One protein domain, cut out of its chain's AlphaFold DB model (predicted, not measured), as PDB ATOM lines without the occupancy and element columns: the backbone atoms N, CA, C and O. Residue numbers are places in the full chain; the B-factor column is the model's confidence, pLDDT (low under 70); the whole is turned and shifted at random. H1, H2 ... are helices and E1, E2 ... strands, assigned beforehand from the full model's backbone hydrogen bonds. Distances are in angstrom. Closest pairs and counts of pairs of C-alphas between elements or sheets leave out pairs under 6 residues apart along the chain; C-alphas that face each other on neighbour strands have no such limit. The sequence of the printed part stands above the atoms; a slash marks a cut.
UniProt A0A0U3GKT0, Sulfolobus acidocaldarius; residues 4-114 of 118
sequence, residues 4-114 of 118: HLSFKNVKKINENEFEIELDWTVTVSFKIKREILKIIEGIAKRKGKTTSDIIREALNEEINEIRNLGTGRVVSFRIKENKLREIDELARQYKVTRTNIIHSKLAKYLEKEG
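Overview. This is residues 4 to 114 of the 118 residues of a protein of Sulfolobus acidocaldarius (UniProt A0A0U3GKT0). A long two-stranded arm, the hairpin of E1 and residues 18 to 25 of E2, reaches away from a head in which residues 25 to 32 of E2 pair with E3 and four helices pack on this ribbon. H2 and H4 cross each other between H1, at one end of the head, and H3, at the other. The 111 printed residues hold four named helices and three named strands, in the order E1 E2 H1 H2 E3 H3 H4; the class is mixed, helices and strands, and the sheet, order E1 - E2 - E3, is antiparallel. The whole is loose, with a radius of gyration of the C-alphas of 16.8 A, and elongated, spanning 57 by 35 by 23 A.

Arrangement. Start with the twisted sheet, whose inner strand E2, residues 18 to 32, pairs in a staggered way. Over residues 18 to 25 it forms a hairpin with the edge strand E1, residues 4 to 12, antiparallel at 160 degrees; look for N 8 and O 21, 2.9 A apart. Over residues 25 to 32 it is antiparallel to the edge strand E3, residues 73 to 80, at 164 degrees, with N 28 and O 77 2.9 A apart, within hydrogen-bond range. H2, residues 51 to 58, is on the sheet; its closest C-alpha pair with E3 is Ser 52 and Phe 77, 5.4 A. H4, residues 98 to 112, only grazes the sheet with residues 98 to 103. With residues 105 to 109 alone H4 touches H2, about perpendicular at 85 degrees, closest at the C-alphas of Ala 58 and Leu 106, 5.2 A. H1, residues 34 to 46, only grazes the sheet with residues 34 to 37, and touches H2 with residues 40 to 44 alone, about perpendicular at 90 degrees; the closest C-alphas are those of Ala 44 and Thr 51, 5.5 A. H3, residues 81 to 93, only grazes the sheet with residues 81 to 84, and touches H4 with residues 87 to 91 alone, about perpendicular at 82 degrees; the closest C-alphas are those of Ala 91 and Arg 98, 5.3 A. H1 and H4 are near each other, while H3 is apart from H1 and H2. In H1, H2, H3 and H4 every O i to N i+4 pair is within hydrogen-bond range.

Along the chain. Find C-alpha 18 at (-43.095, -15.071, 11.961); from there E2 runs 43.4 A to C-alpha 32 at (-51.868, -32.386, -26.896). E1 is 23.6 A long and E3 22.6 A. H4 runs 21.4 A, ending at C-alpha 112, (-53.882, -46.860, -15.051); H3 is 18.5 A, H1 18.4 A and H2 10.6 A.

Size, cuts and confidence. The two C-alphas farthest apart are those of Glu 15 and Glu 35, 57.1 A. The printed part has no cut. Look to residues 59 to 72 for the long link, H2 to E3; the other links are tight. The mean pLDDT of the printed part is 86.8, and residues 4 to 10, 17, 19 and 21 to 23 are under 70.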
ATOM      1  N   HIS A   4     -47.256 -16.820  -9.517       67.94
ATOM      2  CA  HIS A   4     -48.260 -16.449  -8.523       67.94
ATOM      3  C   HIS A   4     -47.766 -16.890  -7.150       67.94
ATOM      4  O   HIS A   4     -47.516 -18.078  -6.931       67.94
ATOM      5  N   LEU A   5     -47.642 -15.918  -6.252       67.81
ATOM      6  CA  LEU A   5     -47.236 -16.104  -4.868       67.81
ATOM      7  C   LEU A   5     -48.492 -16.058  -3.999       67.81
ATOM      8  O   LEU A   5     -49.230 -15.074  -4.043       67.81
ATOM      9  N   SER A   6     -48.761 -17.124  -3.252       65.81
ATOM     10  CA  SER A   6     -49.861 -17.158  -2.287       65.81
ATOM     11  C   SER A   6     -49.325 -17.396  -0.885       65.81
ATOM     12  O   SER A   6     -48.586 -18.357  -0.664       65.81
ATOM     13  N   PHE A   7     -49.732 -16.541   0.051       65.94
ATOM     14  CA  PHE A   7     -49.519 -16.731   1.481       65.94
ATOM     15  C   PHE A   7     -50.563 -17.721   1.989       65.94
ATOM     16  O   PHE A   7     -51.760 -17.462   1.858       65.94
ATOM     17  N   LYS A   8     -50.129 -18.863   2.518       62.16
ATOM     18  CA  LYS A   8     -51.051 -19.869   3.055       62.16
ATOM     19  C   LYS A   8     -51.301 -19.706   4.539       62.16
ATOM     20  O   LYS A   8     -52.440 -19.838   4.976       62.16
ATOM     21  N   ASN A   9     -50.246 -19.437   5.297       60.44
ATOM     22  CA  ASN A   9     -50.332 -19.341   6.740       60.44
ATOM     23  C   ASN A   9     -49.244 -18.407   7.262       60.44
ATOM     24  O   ASN A   9     -48.104 -18.475   6.805       60.44
ATOM     25  N   VAL A  10     -49.610 -17.530   8.192       65.44
ATOM     26  CA  VAL A  10     -48.673 -16.657   8.903       65.44
ATOM     27  C   VAL A  10     -48.813 -16.999  10.374       65.44
ATOM     28  O   VAL A  10     -49.805 -16.644  11.011       65.44
ATOM     29  N   LYS A  11     -47.840 -17.729  10.909       74.06
ATOM     30  CA  LYS A  11     -47.815 -18.135  12.308       74.06
ATOM     31  C   LYS A  11     -46.772 -17.305  13.041       74.06
ATOM     32  O   LYS A  11     -45.599 -17.319  12.691       74.06
ATOM     33  N   LYS A  12     -47.189 -16.577  14.074       70.69
ATOM     34  CA  LYS A  12     -46.255 -15.873  14.960       70.69
ATOM     35  C   LYS A  12     -45.528 -16.909  15.824       70.69
ATOM     36  O   LYS A  12     -46.193 -17.675  16.519       70.69
ATOM     37  N   ILE A  13     -44.199 -16.953  15.755       77.50
ATOM     38  CA  ILE A  13     -43.373 -17.862  16.566       77.50
ATOM     39  C   ILE A  13     -42.974 -17.183  17.882       77.50
ATOM     40  O   ILE A  13     -43.043 -17.810  18.935       77.50
ATOM     41  N   ASN A  14     -42.632 -15.895  17.851       78.00
ATOM     42  CA  ASN A  14     -42.349 -15.071  19.034       78.00
ATOM     43  C   ASN A  14     -42.518 -13.575  18.680       78.00
ATOM     44  O   ASN A  14     -43.118 -13.244  17.658       78.00
ATOM     45  N   GLU A  15     -42.096 -12.648  19.547       71.12
ATOM     46  CA  GLU A  15     -42.331 -11.206  19.349       71.12
ATOM     47  C   GLU A  15     -41.728 -10.655  18.051       71.12
ATOM     48  O   GLU A  15     -42.332  -9.762  17.455       71.12
ATOM     49  N   ASN A  16     -40.627 -11.248  17.580       76.81
ATOM     50  CA  ASN A  16     -39.866 -10.768  16.427       76.81
ATOM     51  C   ASN A  16     -39.846 -11.743  15.237       76.81
ATOM     52  O   ASN A  16     -39.373 -11.363  14.166       76.81
ATOM     53  N   GLU A  17     -40.359 -12.969  15.379       57.44
ATOM     54  CA  GLU A  17     -40.313 -13.992  14.330       57.44
ATOM     55  C   GLU A  17     -41.709 -14.472  13.921       57.44
ATOM     56  O   GLU A  17     -42.566 -14.819  14.742       57.44
ATOM     57  N   PHE A  18     -41.902 -14.543  12.605       73.38
ATOM     58  CA  PHE A  18     -43.095 -15.071  11.961       73.38
ATOM     59  C   PHE A  18     -42.688 -16.173  10.986       73.38
ATOM     60  O   PHE A  18     -41.812 -15.987  10.143       73.38
ATOM     61  N   GLU A  19     -43.356 -17.312  11.078       63.69
ATOM     62  CA  GLU A  19     -43.297 -18.379  10.094       63.69
ATOM     63  C   GLU A  19     -44.348 -18.112   9.020       63.69
ATOM     64  O   GLU A  19     -45.539 -17.973   9.308       63.69
ATOM     65  N   ILE A  20     -43.895 -17.999   7.775       70.88
ATOM     66  CA  ILE A  20     -44.748 -17.707   6.628       70.88
ATOM     67  C   ILE A  20     -44.652 -18.876   5.658       70.88
ATOM     68  O   ILE A  20     -43.599 -19.128   5.073       70.88
ATOM     69  N   GLU A  21     -45.768 -19.566   5.442       64.06
ATOM     70  CA  GLU A  21     -45.854 -20.604   4.422       64.06
ATOM     71  C   GLU A  21     -46.156 -19.957   3.061       64.06
ATOM     72  O   GLU A  21     -47.253 -19.438   2.816       64.06
ATOM     73  N   LEU A  22     -45.155 -19.965   2.177       65.38
ATOM     74  CA  LEU A  22     -45.230 -19.428   0.819       65.38
ATOM     75  C   LEU A  22     -45.445 -20.564  -0.185       65.38
ATOM     76  O   LEU A  22     -44.602 -21.447  -0.321       65.38
ATOM     77  N   ASP A  23     -46.541 -20.514  -0.944       65.81
ATOM     78  CA  ASP A  23     -46.773 -21.419  -2.074       65.81
ATOM     79  C   ASP A  23     -46.509 -20.664  -3.391       65.81
ATOM     80  O   ASP A  23     -47.194 -19.690  -3.724       65.81
ATOM     81  N   TRP A  24     -45.504 -21.112  -4.151       79.38
ATOM     82  CA  TRP A  24     -45.173 -20.569  -5.473       79.38
ATOM     83  C   TRP A  24     -45.754 -21.443  -6.567       79.38
ATOM     84  O   TRP A  24     -45.438 -22.631  -6.687       79.38
ATOM     85  N   THR A  25     -46.607 -20.841  -7.388       85.12
ATOM     86  CA  THR A  25     -47.258 -21.535  -8.492       85.12
ATOM     87  C   THR A  25     -47.015 -20.841  -9.820       85.12
ATOM     88  O   THR A  25     -46.929 -19.617  -9.920       85.12
ATOM     89  N   VAL A  26     -46.913 -21.644 -10.870       85.44
ATOM     90  CA  VAL A  26     -46.623 -21.201 -12.230       85.44
ATOM     91  C   VAL A  26     -47.622 -21.826 -13.190       85.44
ATOM     92  O   VAL A  26     -48.058 -22.965 -13.011       85.44
ATOM     93  N   THR A  27     -48.023 -21.064 -14.204       88.56
ATOM     94  CA  THR A  27     -48.864 -21.583 -15.287       88.56
ATOM     95  C   THR A  27     -47.975 -22.225 -16.341       88.56
ATOM     96  O   THR A  27     -47.102 -21.562 -16.902       88.56
ATOM     97  N   VAL A  28     -48.224 -23.499 -16.624       88.81
ATOM     98  CA  VAL A  28     -47.551 -24.271 -17.669       88.81
ATOM     99  C   VAL A  28     -48.559 -24.587 -18.759       88.81
ATOM    100  O   VAL A  28     -49.694 -24.972 -18.473       88.81
ATOM    101  N   SER A  29     -48.132 -24.427 -20.007       90.50
ATOM    102  CA  SER A  29     -48.941 -24.710 -21.186       90.50
ATOM    103  C   SER A  29     -48.232 -25.718 -22.075       90.50
ATOM    104  O   SER A  29     -47.030 -25.603 -22.310       90.50
ATOM    105  N   PHE A  30     -48.976 -26.684 -22.599       91.25
ATOM    106  CA  PHE A  30     -48.467 -27.685 -23.535       91.25
ATOM    107  C   PHE A  30     -49.525 -28.025 -24.588       91.25
ATOM    108  O   PHE A  30     -50.705 -27.720 -24.417       91.25
ATOM    109  N   LYS A  31     -49.104 -28.611 -25.714       91.25
ATOM    110  CA  LYS A  31     -50.005 -29.029 -26.798       91.25
ATOM    111  C   LYS A  31     -50.236 -30.530 -26.732       91.25
ATOM    112  O   LYS A  31     -49.256 -31.252 -26.662       91.25
ATOM    113  N   ILE A  32     -51.486 -30.967 -26.873       92.69
ATOM    114  CA  ILE A  32     -51.868 -32.386 -26.896       92.69
ATOM    115  C   ILE A  32     -52.891 -32.676 -28.004       92.69
ATOM    116  O   ILE A  32     -53.654 -31.785 -28.401       92.69
ATOM    117  N   LYS A  33     -52.925 -33.909 -28.534       93.62
ATOM    118  CA  LYS A  33     -53.979 -34.346 -29.467       93.62
ATOM    119  C   LYS A  33     -55.372 -34.123 -28.868       93.62
ATOM    120  O   LYS A  33     -55.619 -34.370 -27.688       93.62
ATOM    121  N   ARG A  34     -56.312 -33.689 -29.715       91.56
ATOM    122  CA  ARG A  34     -57.694 -33.379 -29.309       91.56
ATOM    123  C   ARG A  34     -58.430 -34.597 -28.745       91.56
ATOM    124  O   ARG A  34     -59.222 -34.442 -27.827       91.56
ATOM    125  N   GLU A  35     -58.182 -35.780 -29.294       91.50
ATOM    126  CA  GLU A  35     -58.790 -37.035 -28.832       91.50
ATOM    127  C   GLU A  35     -58.362 -37.368 -27.405       91.50
ATOM    128  O   GLU A  35     -59.209 -37.627 -26.557       91.50
ATOM    129  N   ILE A  36     -57.068 -37.237 -27.109       92.06
ATOM    130  CA  ILE A  36     -56.547 -37.454 -25.759       92.06
ATOM    131  C   ILE A  36     -57.121 -36.426 -24.783       92.06
ATOM    132  O   ILE A  36     -57.516 -36.782 -23.678       92.06
ATOM    133  N   LEU A  37     -57.251 -35.163 -25.201       92.75
ATOM    134  CA  LEU A  37     -57.905 -34.151 -24.374       92.75
ATOM    135  C   LEU A  37     -59.359 -34.527 -24.046       92.75
ATOM    136  O   LEU A  37     -59.743 -34.448 -22.885       92.75
ATOM    137  N   LYS A  38     -60.140 -35.000 -25.027       93.31
ATOM    138  CA  LYS A  38     -61.518 -35.471 -24.791       93.31
ATOM    139  C   LYS A  38     -61.570 -36.649 -23.817       93.31
ATOM    140  O   LYS A  38     -62.482 -36.728 -23.001       93.31
ATOM    141  N   ILE A  39     -60.599 -37.559 -23.897       93.75
ATOM    142  CA  ILE A  39     -60.482 -38.682 -22.962       93.75
ATOM    143  C   ILE A  39     -60.238 -38.158 -21.541       93.75
ATOM    144  O   ILE A  39     -60.955 -38.540 -20.618       93.75
ATOM    145  N   ILE A  40     -59.287 -37.234 -21.371       93.38
ATOM    146  CA  ILE A  40     -58.994 -36.604 -20.074       93.38
ATOM    147  C   ILE A  40     -60.233 -35.871 -19.538       93.38
ATOM    148  O   ILE A  40     -60.565 -36.019 -18.366       93.38
ATOM    149  N   GLU A  41     -60.950 -35.125 -20.383       93.88
ATOM    150  CA  GLU A  41     -62.209 -34.457 -20.024       93.88
ATOM    151  C   GLU A  41     -63.287 -35.458 -19.579       93.88
ATOM    152  O   GLU A  41     -63.993 -35.220 -18.598       93.88
ATOM    153  N   GLY A  42     -63.393 -36.605 -20.255       94.50
ATOM    154  CA  GLY A  42     -64.295 -37.690 -19.873       94.50
ATOM    155  C   GLY A  42     -63.966 -38.264 -18.493       94.50
ATOM    156  O   GLY A  42     -64.862 -38.434 -17.666       94.50
ATOM    157  N   ILE A  43     -62.683 -38.506 -18.207       93.69
ATOM    158  CA  ILE A  43     -62.221 -38.960 -16.886       93.69
ATOM    159  C   ILE A  43     -62.513 -37.901 -15.823       93.69
ATOM    160  O   ILE A  43     -63.067 -38.227 -14.774       93.69
ATOM    161  N   ALA A  44     -62.194 -36.639 -16.112       94.06
ATOM    162  CA  ALA A  44     -62.436 -35.511 -15.224       94.06
ATOM    163  C   ALA A  44     -63.920 -35.438 -14.831       94.06
ATOM    164  O   ALA A  44     -64.248 -35.426 -13.645       94.06
ATOM    165  N   LYS A  45     -64.823 -35.536 -15.817       94.81
ATOM    166  CA  LYS A  45     -66.274 -35.563 -15.589       94.81
ATOM    167  C   LYS A  45     -66.712 -36.758 -14.739       94.81
ATOM    168  O   LYS A  45     -67.483 -36.566 -13.805       94.81
ATOM    169  N   ARG A  46     -66.211 -37.971 -15.017       94.62
ATOM    170  CA  ARG A  46     -66.532 -39.177 -14.220       94.62
ATOM    171  C   ARG A  46     -66.080 -39.059 -12.764       94.62
ATOM    172  O   ARG A  46     -66.754 -39.577 -11.884       94.62
ATOM    173  N   LYS A  47     -64.960 -38.377 -12.513       94.00
ATOM    174  CA  LYS A  47     -64.386 -38.190 -11.171       94.00
ATOM    175  C   LYS A  47     -64.866 -36.920 -10.457       94.00
ATOM    176  O   LYS A  47     -64.416 -36.667  -9.345       94.00
ATOM    177  N   GLY A  48     -65.724 -36.108 -11.084       93.94
ATOM    178  CA  GLY A  48     -66.149 -34.813 -10.536       93.94
ATOM    179  C   GLY A  48     -65.000 -33.807 -10.381       93.94
ATOM    180  O   GLY A  48     -65.033 -32.963  -9.492       93.94
ATOM    181  N   LYS A  49     -63.963 -33.918 -11.217       95.00
ATOM    182  CA  LYS A  49     -62.736 -33.109 -11.180       95.00
ATOM    183  C   LYS A  49     -62.608 -32.256 -12.437       95.00
ATOM    184  O   LYS A  49     -63.268 -32.508 -13.443       95.00
ATOM    185  N   THR A  50     -61.732 -31.253 -12.411       94.00
ATOM    186  CA  THR A  50     -61.388 -30.492 -13.619       94.00
ATOM    187  C   THR A  50     -60.297 -31.203 -14.420       94.00
ATOM    188  O   THR A  50     -59.490 -31.955 -13.875       94.00
ATOM    189  N   THR A  51     -60.197 -30.909 -15.717       91.94
ATOM    190  CA  THR A  51     -59.095 -31.389 -16.573       91.94
ATOM    191  C   THR A  51     -57.726 -31.038 -15.982       91.94
ATOM    192  O   THR A  51     -56.793 -31.831 -16.055       91.94
ATOM    193  N   SER A  52     -57.603 -29.866 -15.348       91.69
ATOM    194  CA  SER A  52     -56.362 -29.449 -14.686       91.69
ATOM    195  C   SER A  52     -56.023 -30.308 -13.469       91.69
ATOM    196  O   SER A  52     -54.844 -30.544 -13.223       91.69
ATOM    197  N   ASP A  53     -57.018 -30.778 -12.716       92.69
ATOM    198  CA  ASP A  53     -56.786 -31.670 -11.573       92.69
ATOM    199  C   ASP A  53     -56.281 -33.029 -12.051       92.69
ATOM    200  O   ASP A  53     -55.272 -33.507 -11.543       92.69
ATOM    201  N   ILE A  54     -56.903 -33.589 -13.094       95.06
ATOM    202  CA  ILE A  54     -56.448 -34.842 -13.712       95.06
ATOM    203  C   ILE A  54     -55.016 -34.706 -14.235       95.06
ATOM    204  O   ILE A  54     -54.186 -35.581 -14.000       95.06
ATOM    205  N   ILE A  55     -54.692 -33.587 -14.890       93.56
ATOM    206  CA  ILE A  55     -53.322 -33.327 -15.344       93.56
ATOM    207  C   ILE A  55     -52.364 -33.274 -14.152       93.56
ATOM    208  O   ILE A  55     -51.319 -33.907 -14.205       93.56
ATOM    209  N   ARG A  56     -52.705 -32.570 -13.065       93.25
ATOM    210  CA  ARG A  56     -51.847 -32.500 -11.869       93.25
ATOM    211  C   ARG A  56     -51.660 -33.858 -11.196       93.25
ATOM    212  O   ARG A  56     -50.556 -34.134 -10.742       93.25
ATOM    213  N   GLU A  57     -52.691 -34.694 -11.154       93.75
ATOM    214  CA  GLU A  57     -52.588 -36.068 -10.651       93.75
ATOM    215  C   GLU A  57     -51.637 -36.898 -11.498       93.75
ATOM    216  O   GLU A  57     -50.722 -37.519 -10.960       93.75
ATOM    217  N   ALA A  58     -51.794 -36.831 -12.819       92.94
ATOM    218  CA  ALA A  58     -50.929 -37.539 -13.744       92.94
ATOM    219  C   ALA A  58     -49.456 -37.159 -13.569       92.94
ATOM    220  O   ALA A  58     -48.584 -37.996 -13.756       92.94
ATOM    221  N   LEU A  59     -49.138 -35.929 -13.146       92.50
ATOM    222  CA  LEU A  59     -47.745 -35.523 -12.936       92.50
ATOM    223  C   LEU A  59     -47.023 -36.272 -11.803       92.50
ATOM    224  O   LEU A  59     -45.788 -36.232 -11.736       92.50
ATOM    225  N   ASN A  60     -47.760 -36.964 -10.934       92.38
ATOM    226  CA  ASN A  60     -47.188 -37.814  -9.893       92.38
ATOM    227  C   ASN A  60     -46.837 -39.221 -10.390       92.38
ATOM    228  O   ASN A  60     -46.190 -39.962  -9.663       92.38
ATOM    229  N   GLU A  61     -47.206 -39.569 -11.623       92.00
ATOM    230  CA  GLU A  61     -46.892 -40.869 -12.208       92.00
ATOM    231  C   GLU A  61     -45.405 -41.032 -12.517       92.00
ATOM    232  O   GLU A  61     -44.718 -40.077 -12.898       92.00
ATOM    233  N   GLU A  62     -44.905 -42.254 -12.387       88.06
ATOM    234  CA  GLU A  62     -43.539 -42.601 -12.771       88.06
ATOM    235  C   GLU A  62     -43.414 -42.708 -14.295       88.06
ATOM    236  O   GLU A  62     -44.336 -43.131 -14.996       88.06
ATOM    237  N   ILE A  63     -42.265 -42.284 -14.821       85.31
ATOM    238  CA  ILE A  63     -41.969 -42.368 -16.252       85.31
ATOM    239  C   ILE A  63     -41.102 -43.593 -16.473       85.31
ATOM    240  O   ILE A  63     -39.934 -43.591 -16.096       85.31
ATOM    241  N   ASN A  64     -41.671 -44.591 -17.141       82.00
ATOM    242  CA  ASN A  64     -40.925 -45.768 -17.587       82.00
ATOM    243  C   ASN A  64     -40.482 -45.632 -19.049       82.00
ATOM    244  O   ASN A  64     -39.498 -46.232 -19.464       82.00
ATOM    245  N   GLU A  65     -41.211 -44.841 -19.836       86.31
ATOM    246  CA  GLU A  65     -40.982 -44.667 -21.265       86.31
ATOM    247  C   GLU A  65     -41.359 -43.244 -21.679       86.31
ATOM    248  O   GLU A  65     -42.363 -42.695 -21.211       86.31
ATOM    249  N   ILE A  66     -40.566 -42.647 -22.574       90.12
ATOM    250  CA  ILE A  66     -40.900 -41.344 -23.140       90.12
ATOM    251  C   ILE A  66     -41.948 -41.502 -24.232       90.12
ATOM    252  O   ILE A  66     -41.693 -42.081 -25.285       90.12
ATOM    253  N   ARG A  67     -43.109 -40.889 -24.012       87.31
ATOM    254  CA  ARG A  67     -44.202 -40.855 -24.978       87.31
ATOM    255  C   ARG A  67     -44.518 -39.452 -25.447       87.31
ATOM    256  O   ARG A  67     -44.276 -38.448 -24.775       87.31
ATOM    257  N   ASN A  68     -45.098 -39.392 -26.639       89.06
ATOM    258  CA  ASN A  68     -45.592 -38.160 -27.219       89.06
ATOM    259  C   ASN A  68     -47.076 -38.302 -27.560       89.06
ATOM    260  O   ASN A  68     -47.444 -38.955 -28.530       89.06
ATOM    261  N   LEU A  69     -47.929 -37.615 -26.801       87.12
ATOM    262  CA  LEU A  69     -49.377 -37.566 -27.029       87.12
ATOM    263  C   LEU A  69     -49.774 -36.611 -28.178       87.12
ATOM    264  O   LEU A  69     -50.940 -36.242 -28.325       87.12
ATOM    265  N   GLY A  70     -48.798 -36.231 -29.010       83.50
ATOM    266  CA  GLY A  70     -48.925 -35.417 -30.212       83.50
ATOM    267  C   GLY A  70     -49.199 -33.941 -29.941       83.50
ATOM    268  O   GLY A  70     -49.339 -33.497 -28.808       83.50
ATOM    269  N   THR A  71     -49.274 -33.156 -31.013       81.12
ATOM    270  CA  THR A  71     -49.477 -31.705 -30.945       81.12
ATOM    271  C   THR A  71     -50.849 -31.337 -31.491       81.12
ATOM    272  O   THR A  71     -51.161 -31.642 -32.638       81.12
ATOM    273  N   GLY A  72     -51.668 -30.656 -30.692       86.69
ATOM    274  CA  GLY A  72     -53.001 -30.222 -31.103       86.69
ATOM    275  C   GLY A  72     -53.460 -28.995 -30.328       86.69
ATOM    276  O   GLY A  72     -52.968 -27.889 -30.548       86.69
ATOM    277  N   ARG A  73     -54.408 -29.186 -29.408       88.38
ATOM    278  CA  ARG A  73     -54.935 -28.113 -28.557       88.38
ATOM    279  C   ARG A  73     -53.921 -27.736 -27.481       88.38
ATOM    280  O   ARG A  73     -53.277 -28.614 -26.913       88.38
ATOM    281  N   VAL A  74     -53.809 -26.440 -27.200       88.38
ATOM    282  CA  VAL A  74     -53.038 -25.935 -26.058       88.38
ATOM    283  C   VAL A  74     -53.872 -26.114 -24.797       88.38
ATOM    284  O   VAL A  74     -55.018 -25.671 -24.748       88.38
ATOM    285  N   VAL A  75     -53.284 -26.740 -23.787       90.19
ATOM    286  CA  VAL A  75     -53.863 -26.901 -22.457       90.19
ATOM    287  C   VAL A  75     -52.937 -26.225 -21.465       90.19
ATOM    288  O   VAL A  75     -51.722 -26.416 -21.514       90.19
ATOM    289  N   SER A  76     -53.521 -25.427 -20.581       89.56
ATOM    290  CA  SER A  76     -52.799 -24.697 -19.547       89.56
ATOM    291  C   SER A  76     -53.277 -25.144 -18.181       89.56
ATOM    292  O   SER A  76     -54.479 -25.264 -17.956       89.56
ATOM    293  N   PHE A  77     -52.344 -25.348 -17.265       89.56
ATOM    294  CA  PHE A  77     -52.648 -25.683 -15.883       89.56
ATOM    295  C   PHE A  77     -51.642 -25.013 -14.951       89.56
ATOM    296  O   PHE A  77     -50.531 -24.652 -15.341       89.56
ATOM    297  N   ARG A  78     -52.056 -24.816 -13.702       88.25
ATOM    298  CA  ARG A  78     -51.207 -24.265 -12.647       88.25
ATOM    299  C   ARG A  78     -50.543 -25.405 -11.882       88.25
ATOM    300  O   ARG A  78     -51.229 -26.354 -11.503       88.25
ATOM    301  N   ILE A  79     -49.246 -25.282 -11.635       89.75
ATOM    302  CA  ILE A  79     -48.431 -26.252 -10.899       89.75
ATOM    303  C   ILE A  79     -47.551 -25.525  -9.881       89.75
ATOM    304  O   ILE A  79     -47.241 -24.349 -10.070       89.75
ATOM    305  N   LYS A  80     -47.152 -26.207  -8.803       88.94
ATOM    306  CA  LYS A  80     -46.126 -25.700  -7.890       88.94
ATOM    307  C   LYS A  80     -44.758 -25.660  -8.574       88.94
ATOM    308  O   LYS A  80     -44.446 -26.523  -9.395       88.94
ATOM    309  N   GLU A  81     -43.942 -24.672  -8.226       85.50
ATOM    310  CA  GLU A  81     -42.627 -24.486  -8.842       85.50
ATOM    311  C   GLU A  81     -41.682 -25.671  -8.603       85.50
ATOM    312  O   GLU A  81     -41.018 -26.110  -9.536       85.50
ATOM    313  N   ASN A  82     -41.663 -26.239  -7.394       87.94
ATOM    314  CA  ASN A  82     -40.850 -27.418  -7.078       87.94
ATOM    315  C   ASN A  82     -41.159 -28.599  -8.014       87.94
ATOM    316  O   ASN A  82     -40.249 -29.194  -8.582       87.94
ATOM    317  N   LYS A  83     -42.442 -28.860  -8.277       89.00
ATOM    318  CA  LYS A  83     -42.867 -29.920  -9.194       89.00
ATOM    319  C   LYS A  83     -42.483 -29.619 -10.643       89.00
ATOM    320  O   LYS A  83     -42.171 -30.533 -11.400       89.00
ATOM    321  N   LEU A  84     -42.480 -28.345 -11.048       89.62
ATOM    322  CA  LEU A  84     -41.957 -27.957 -12.359       89.62
ATOM    323  C   LEU A  84     -40.442 -28.194 -12.451       89.62
ATOM    324  O   LEU A  84     -39.977 -28.654 -13.488       89.62
ATOM    325  N   ARG A  85     -39.684 -27.927 -11.381       91.06
ATOM    326  CA  ARG A  85     -38.241 -28.211 -11.338       91.06
ATOM    327  C   ARG A  85     -37.956 -29.708 -11.476       91.06
ATOM    328  O   ARG A  85     -37.124 -30.065 -12.299       91.06
ATOM    329  N   GLU A  86     -38.714 -30.568 -10.794       92.25
ATOM    330  CA  GLU A  86     -38.630 -32.030 -10.981       92.25
ATOM    331  C   GLU A  86     -38.866 -32.430 -12.451       92.25
ATOM    332  O   GLU A  86     -38.146 -33.251 -13.015       92.25
ATOM    333  N   ILE A  87     -39.865 -31.828 -13.108       92.38
ATOM    334  CA  ILE A  87     -40.145 -32.069 -14.535       92.38
ATOM    335  C   ILE A  87     -38.981 -31.604 -15.416       92.38
ATOM    336  O   ILE A  87     -38.639 -32.286 -16.383       92.38
ATOM    337  N   ASP A  88     -38.373 -30.460 -15.101       92.38
ATOM    338  CA  ASP A  88     -37.224 -29.922 -15.830       92.38
ATOM    339  C   ASP A  88     -35.981 -30.813 -15.664       92.38
ATOM    340  O   ASP A  88     -35.237 -31.013 -16.625       92.38
ATOM    341  N   GLU A  89     -35.763 -31.377 -14.477       93.88
ATOM    342  CA  GLU A  89     -34.683 -32.328 -14.203       93.88
ATOM    343  C   GLU A  89     -34.875 -33.634 -14.973       93.88
ATOM    344  O   GLU A  89     -33.956 -34.068 -15.670       93.88
ATOM    345  N   LEU A  90     -36.084 -34.203 -14.948       92.81
ATOM    346  CA  LEU A  90     -36.427 -35.374 -15.760       92.81
ATOM    347  C   LEU A  90     -36.218 -35.087 -17.252       92.81
ATOM    348  O   LEU A  90     -35.604 -35.877 -17.963       92.81
ATOM    349  N   ALA A  91     -36.661 -33.926 -17.737       92.69
ATOM    350  CA  ALA A  91     -36.475 -33.533 -19.132       92.69
ATOM    351  C   ALA A  91     -34.985 -33.517 -19.526       92.69
ATOM    352  O   ALA A  91     -34.627 -34.003 -20.599       92.69
ATOM    353  N   ARG A  92     -34.103 -33.034 -18.639       93.44
ATOM    354  CA  ARG A  92     -32.645 -33.066 -18.848       93.44
ATOM    355  C   ARG A  92     -32.081 -34.485 -18.820       93.44
ATOM    356  O   ARG A  92     -31.304 -34.819 -19.709       93.44
ATOM    357  N   GLN A  93     -32.477 -35.308 -17.846       92.69
ATOM    358  CA  GLN A  93     -32.016 -36.698 -17.714       92.69
ATOM    359  C   GLN A  93     -32.347 -37.522 -18.963       92.69
ATOM    360  O   GLN A  93     -31.478 -38.186 -19.521       92.69
ATOM    361  N   TYR A  94     -33.582 -37.406 -19.450       91.31
ATOM    362  CA  TYR A  94     -34.049 -38.106 -20.644       91.31
ATOM    363  C   TYR A  94     -33.661 -37.410 -21.958       91.31
ATOM    364  O   TYR A  94     -33.939 -37.944 -23.027       91.31
ATOM    365  N   LYS A  95     -33.019 -36.230 -21.909       92.69
ATOM    366  CA  LYS A  95     -32.674 -35.394 -23.077       92.69
ATOM    367  C   LYS A  95     -33.879 -35.077 -23.978       92.69
ATOM    368  O   LYS A  95     -33.771 -35.060 -25.202       92.69
ATOM    369  N   VAL A  96     -35.033 -34.801 -23.374       93.00
ATOM    370  CA  VAL A  96     -36.289 -34.480 -24.074       93.00
ATOM    371  C   VAL A  96     -36.902 -33.180 -23.569       93.00
ATOM    372  O   VAL A  96     -36.419 -32.562 -22.624       93.00
ATOM    373  N   THR A  97     -37.981 -32.722 -24.203       91.62
ATOM    374  CA  THR A  97     -38.669 -31.509 -23.748       91.62
ATOM    375  C   THR A  97     -39.551 -31.789 -22.530       91.62
ATOM    376  O   THR A  97     -40.045 -32.899 -22.334       91.62
ATOM    377  N   ARG A  98     -39.850 -30.747 -21.748       90.75
ATOM    378  CA  ARG A  98     -40.825 -30.816 -20.642       90.75
ATOM    379  C   ARG A  98     -42.178 -31.356 -21.101       90.75
ATOM    380  O   ARG A  98     -42.814 -32.120 -20.387       90.75
ATOM    381  N   THR A  99     -42.601 -30.993 -22.313       92.06
ATOM    382  CA  THR A  99     -43.839 -31.491 -22.921       92.06
ATOM    383  C   THR A  99     -43.814 -33.009 -23.065       92.06
ATOM    384  O   THR A  99     -44.813 -33.649 -22.766       92.06
ATOM    385  N   ASN A 100     -42.680 -33.602 -23.451       91.62
ATOM    386  CA  ASN A 100     -42.545 -35.058 -23.520       91.62
ATOM    387  C   ASN A 100     -42.670 -35.703 -22.137       91.62
ATOM    388  O   ASN A 100     -43.357 -36.709 -22.000       91.62
ATOM    389  N   ILE A 101     -42.079 -35.108 -21.100       94.31
ATOM    390  CA  ILE A 101     -42.218 -35.584 -19.714       94.31
ATOM    391  C   ILE A 101     -43.685 -35.529 -19.265       94.31
ATOM    392  O   ILE A 101     -44.213 -36.518 -18.760       94.31
ATOM    393  N   ILE A 102     -44.374 -34.412 -19.519       92.44
ATOM    394  CA  ILE A 102     -45.805 -34.251 -19.219       92.44
ATOM    395  C   ILE A 102     -46.640 -35.283 -19.993       92.44
ATOM    396  O   ILE A 102     -47.511 -35.925 -19.413       92.44
ATOM    397  N   HIS A 103     -46.356 -35.488 -21.281       93.69
ATOM    398  CA  HIS A 103     -47.026 -36.490 -22.113       93.69
ATOM    399  C   HIS A 103     -46.816 -37.912 -21.602       93.69
ATOM    400  O   HIS A 103     -47.760 -38.691 -21.584       93.69
ATOM    401  N   SER A 104     -45.610 -38.239 -21.155       93.44
ATOM    402  CA  SER A 104     -45.275 -39.571 -20.647       93.44
ATOM    403  C   SER A 104     -46.019 -39.869 -19.347       93.44
ATOM    404  O   SER A 104     -46.653 -40.911 -19.212       93.44
ATOM    405  N   LYS A 105     -46.031 -38.899 -18.430       93.56
ATOM    406  CA  LYS A 105     -46.783 -38.966 -17.172       93.56
ATOM    407  C   LYS A 105     -48.292 -39.088 -17.406       93.56
ATOM    408  O   LYS A 105     -48.952 -39.930 -16.805       93.56
ATOM    409  N   LEU A 106     -48.832 -38.313 -18.349       92.62
ATOM    410  CA  LEU A 106     -50.229 -38.430 -18.776       92.62
ATOM    411  C   LEU A 106     -50.538 -39.790 -19.394       92.62
ATOM    412  O   LEU A 106     -51.554 -40.381 -19.051       92.62
ATOM    413  N   ALA A 107     -49.677 -40.301 -20.272       92.25
ATOM    414  CA  ALA A 107     -49.870 -41.615 -20.868       92.25
ATOM    415  C   ALA A 107     -49.938 -42.694 -19.781       92.25
ATOM    416  O   ALA A 107     -50.845 -43.519 -19.807       92.25
ATOM    417  N   LYS A 108     -49.053 -42.623 -18.779       92.75
ATOM    418  CA  LYS A 108     -49.043 -43.589 -17.680       92.75
ATOM    419  C   LYS A 108     -50.302 -43.533 -16.821       92.75
ATOM    420  O   LYS A 108     -50.856 -44.569 -16.461       92.75
ATOM    421  N   TYR A 109     -50.786 -42.327 -16.538       93.12
ATOM    422  CA  TYR A 109     -52.059 -42.142 -15.846       93.12
ATOM    423  C   TYR A 109     -53.222 -42.742 -16.644       93.12
ATOM    424  O   TYR A 109     -54.070 -43.433 -16.092       93.12
ATOM    425  N   LEU A 110     -53.251 -42.512 -17.959       91.00
ATOM    426  CA  LEU A 110     -54.305 -43.028 -18.830       91.00
ATOM    427  C   LEU A 110     -54.270 -44.563 -18.912       91.00
ATOM    428  O   LEU A 110     -55.330 -45.180 -18.853       91.00
ATOM    429  N   GLU A 111     -53.086 -45.180 -18.924       91.00
ATOM    430  CA  GLU A 111     -52.942 -46.638 -18.795       91.00
ATOM    431  C   GLU A 111     -53.543 -47.163 -17.486       91.00
ATOM    432  O   GLU A 111     -54.275 -48.151 -17.506       91.00
ATOM    433  N   LYS A 112     -53.286 -46.493 -16.351       89.69
ATOM    434  CA  LYS A 112     -53.882 -46.860 -15.051       89.69
ATOM    435  C   LYS A 112     -55.407 -46.750 -15.049       89.69
ATOM    436  O   LYS A 112     -56.074 -47.539 -14.391       89.69
ATOM    437  N   GLU A 113     -55.956 -45.812 -15.813       87.94
ATOM    438  CA  GLU A 113     -57.401 -45.656 -16.020       87.94
ATOM    439  C   GLU A 113     -57.983 -46.661 -17.036       87.94
ATOM    440  O   GLU A 113     -59.162 -46.571 -17.388       87.94
ATOM    441  N   GLY A 114     -57.174 -47.614 -17.516       85.75
ATOM    442  CA  GLY A 114     -57.578 -48.658 -18.456       85.75
ATOM    443  C   GLY A 114     -57.612 -48.209 -19.918       85.75
ATOM    444  O   GLY A 114     -58.230 -48.872 -20.750       85.75
TER     445      GLY A 114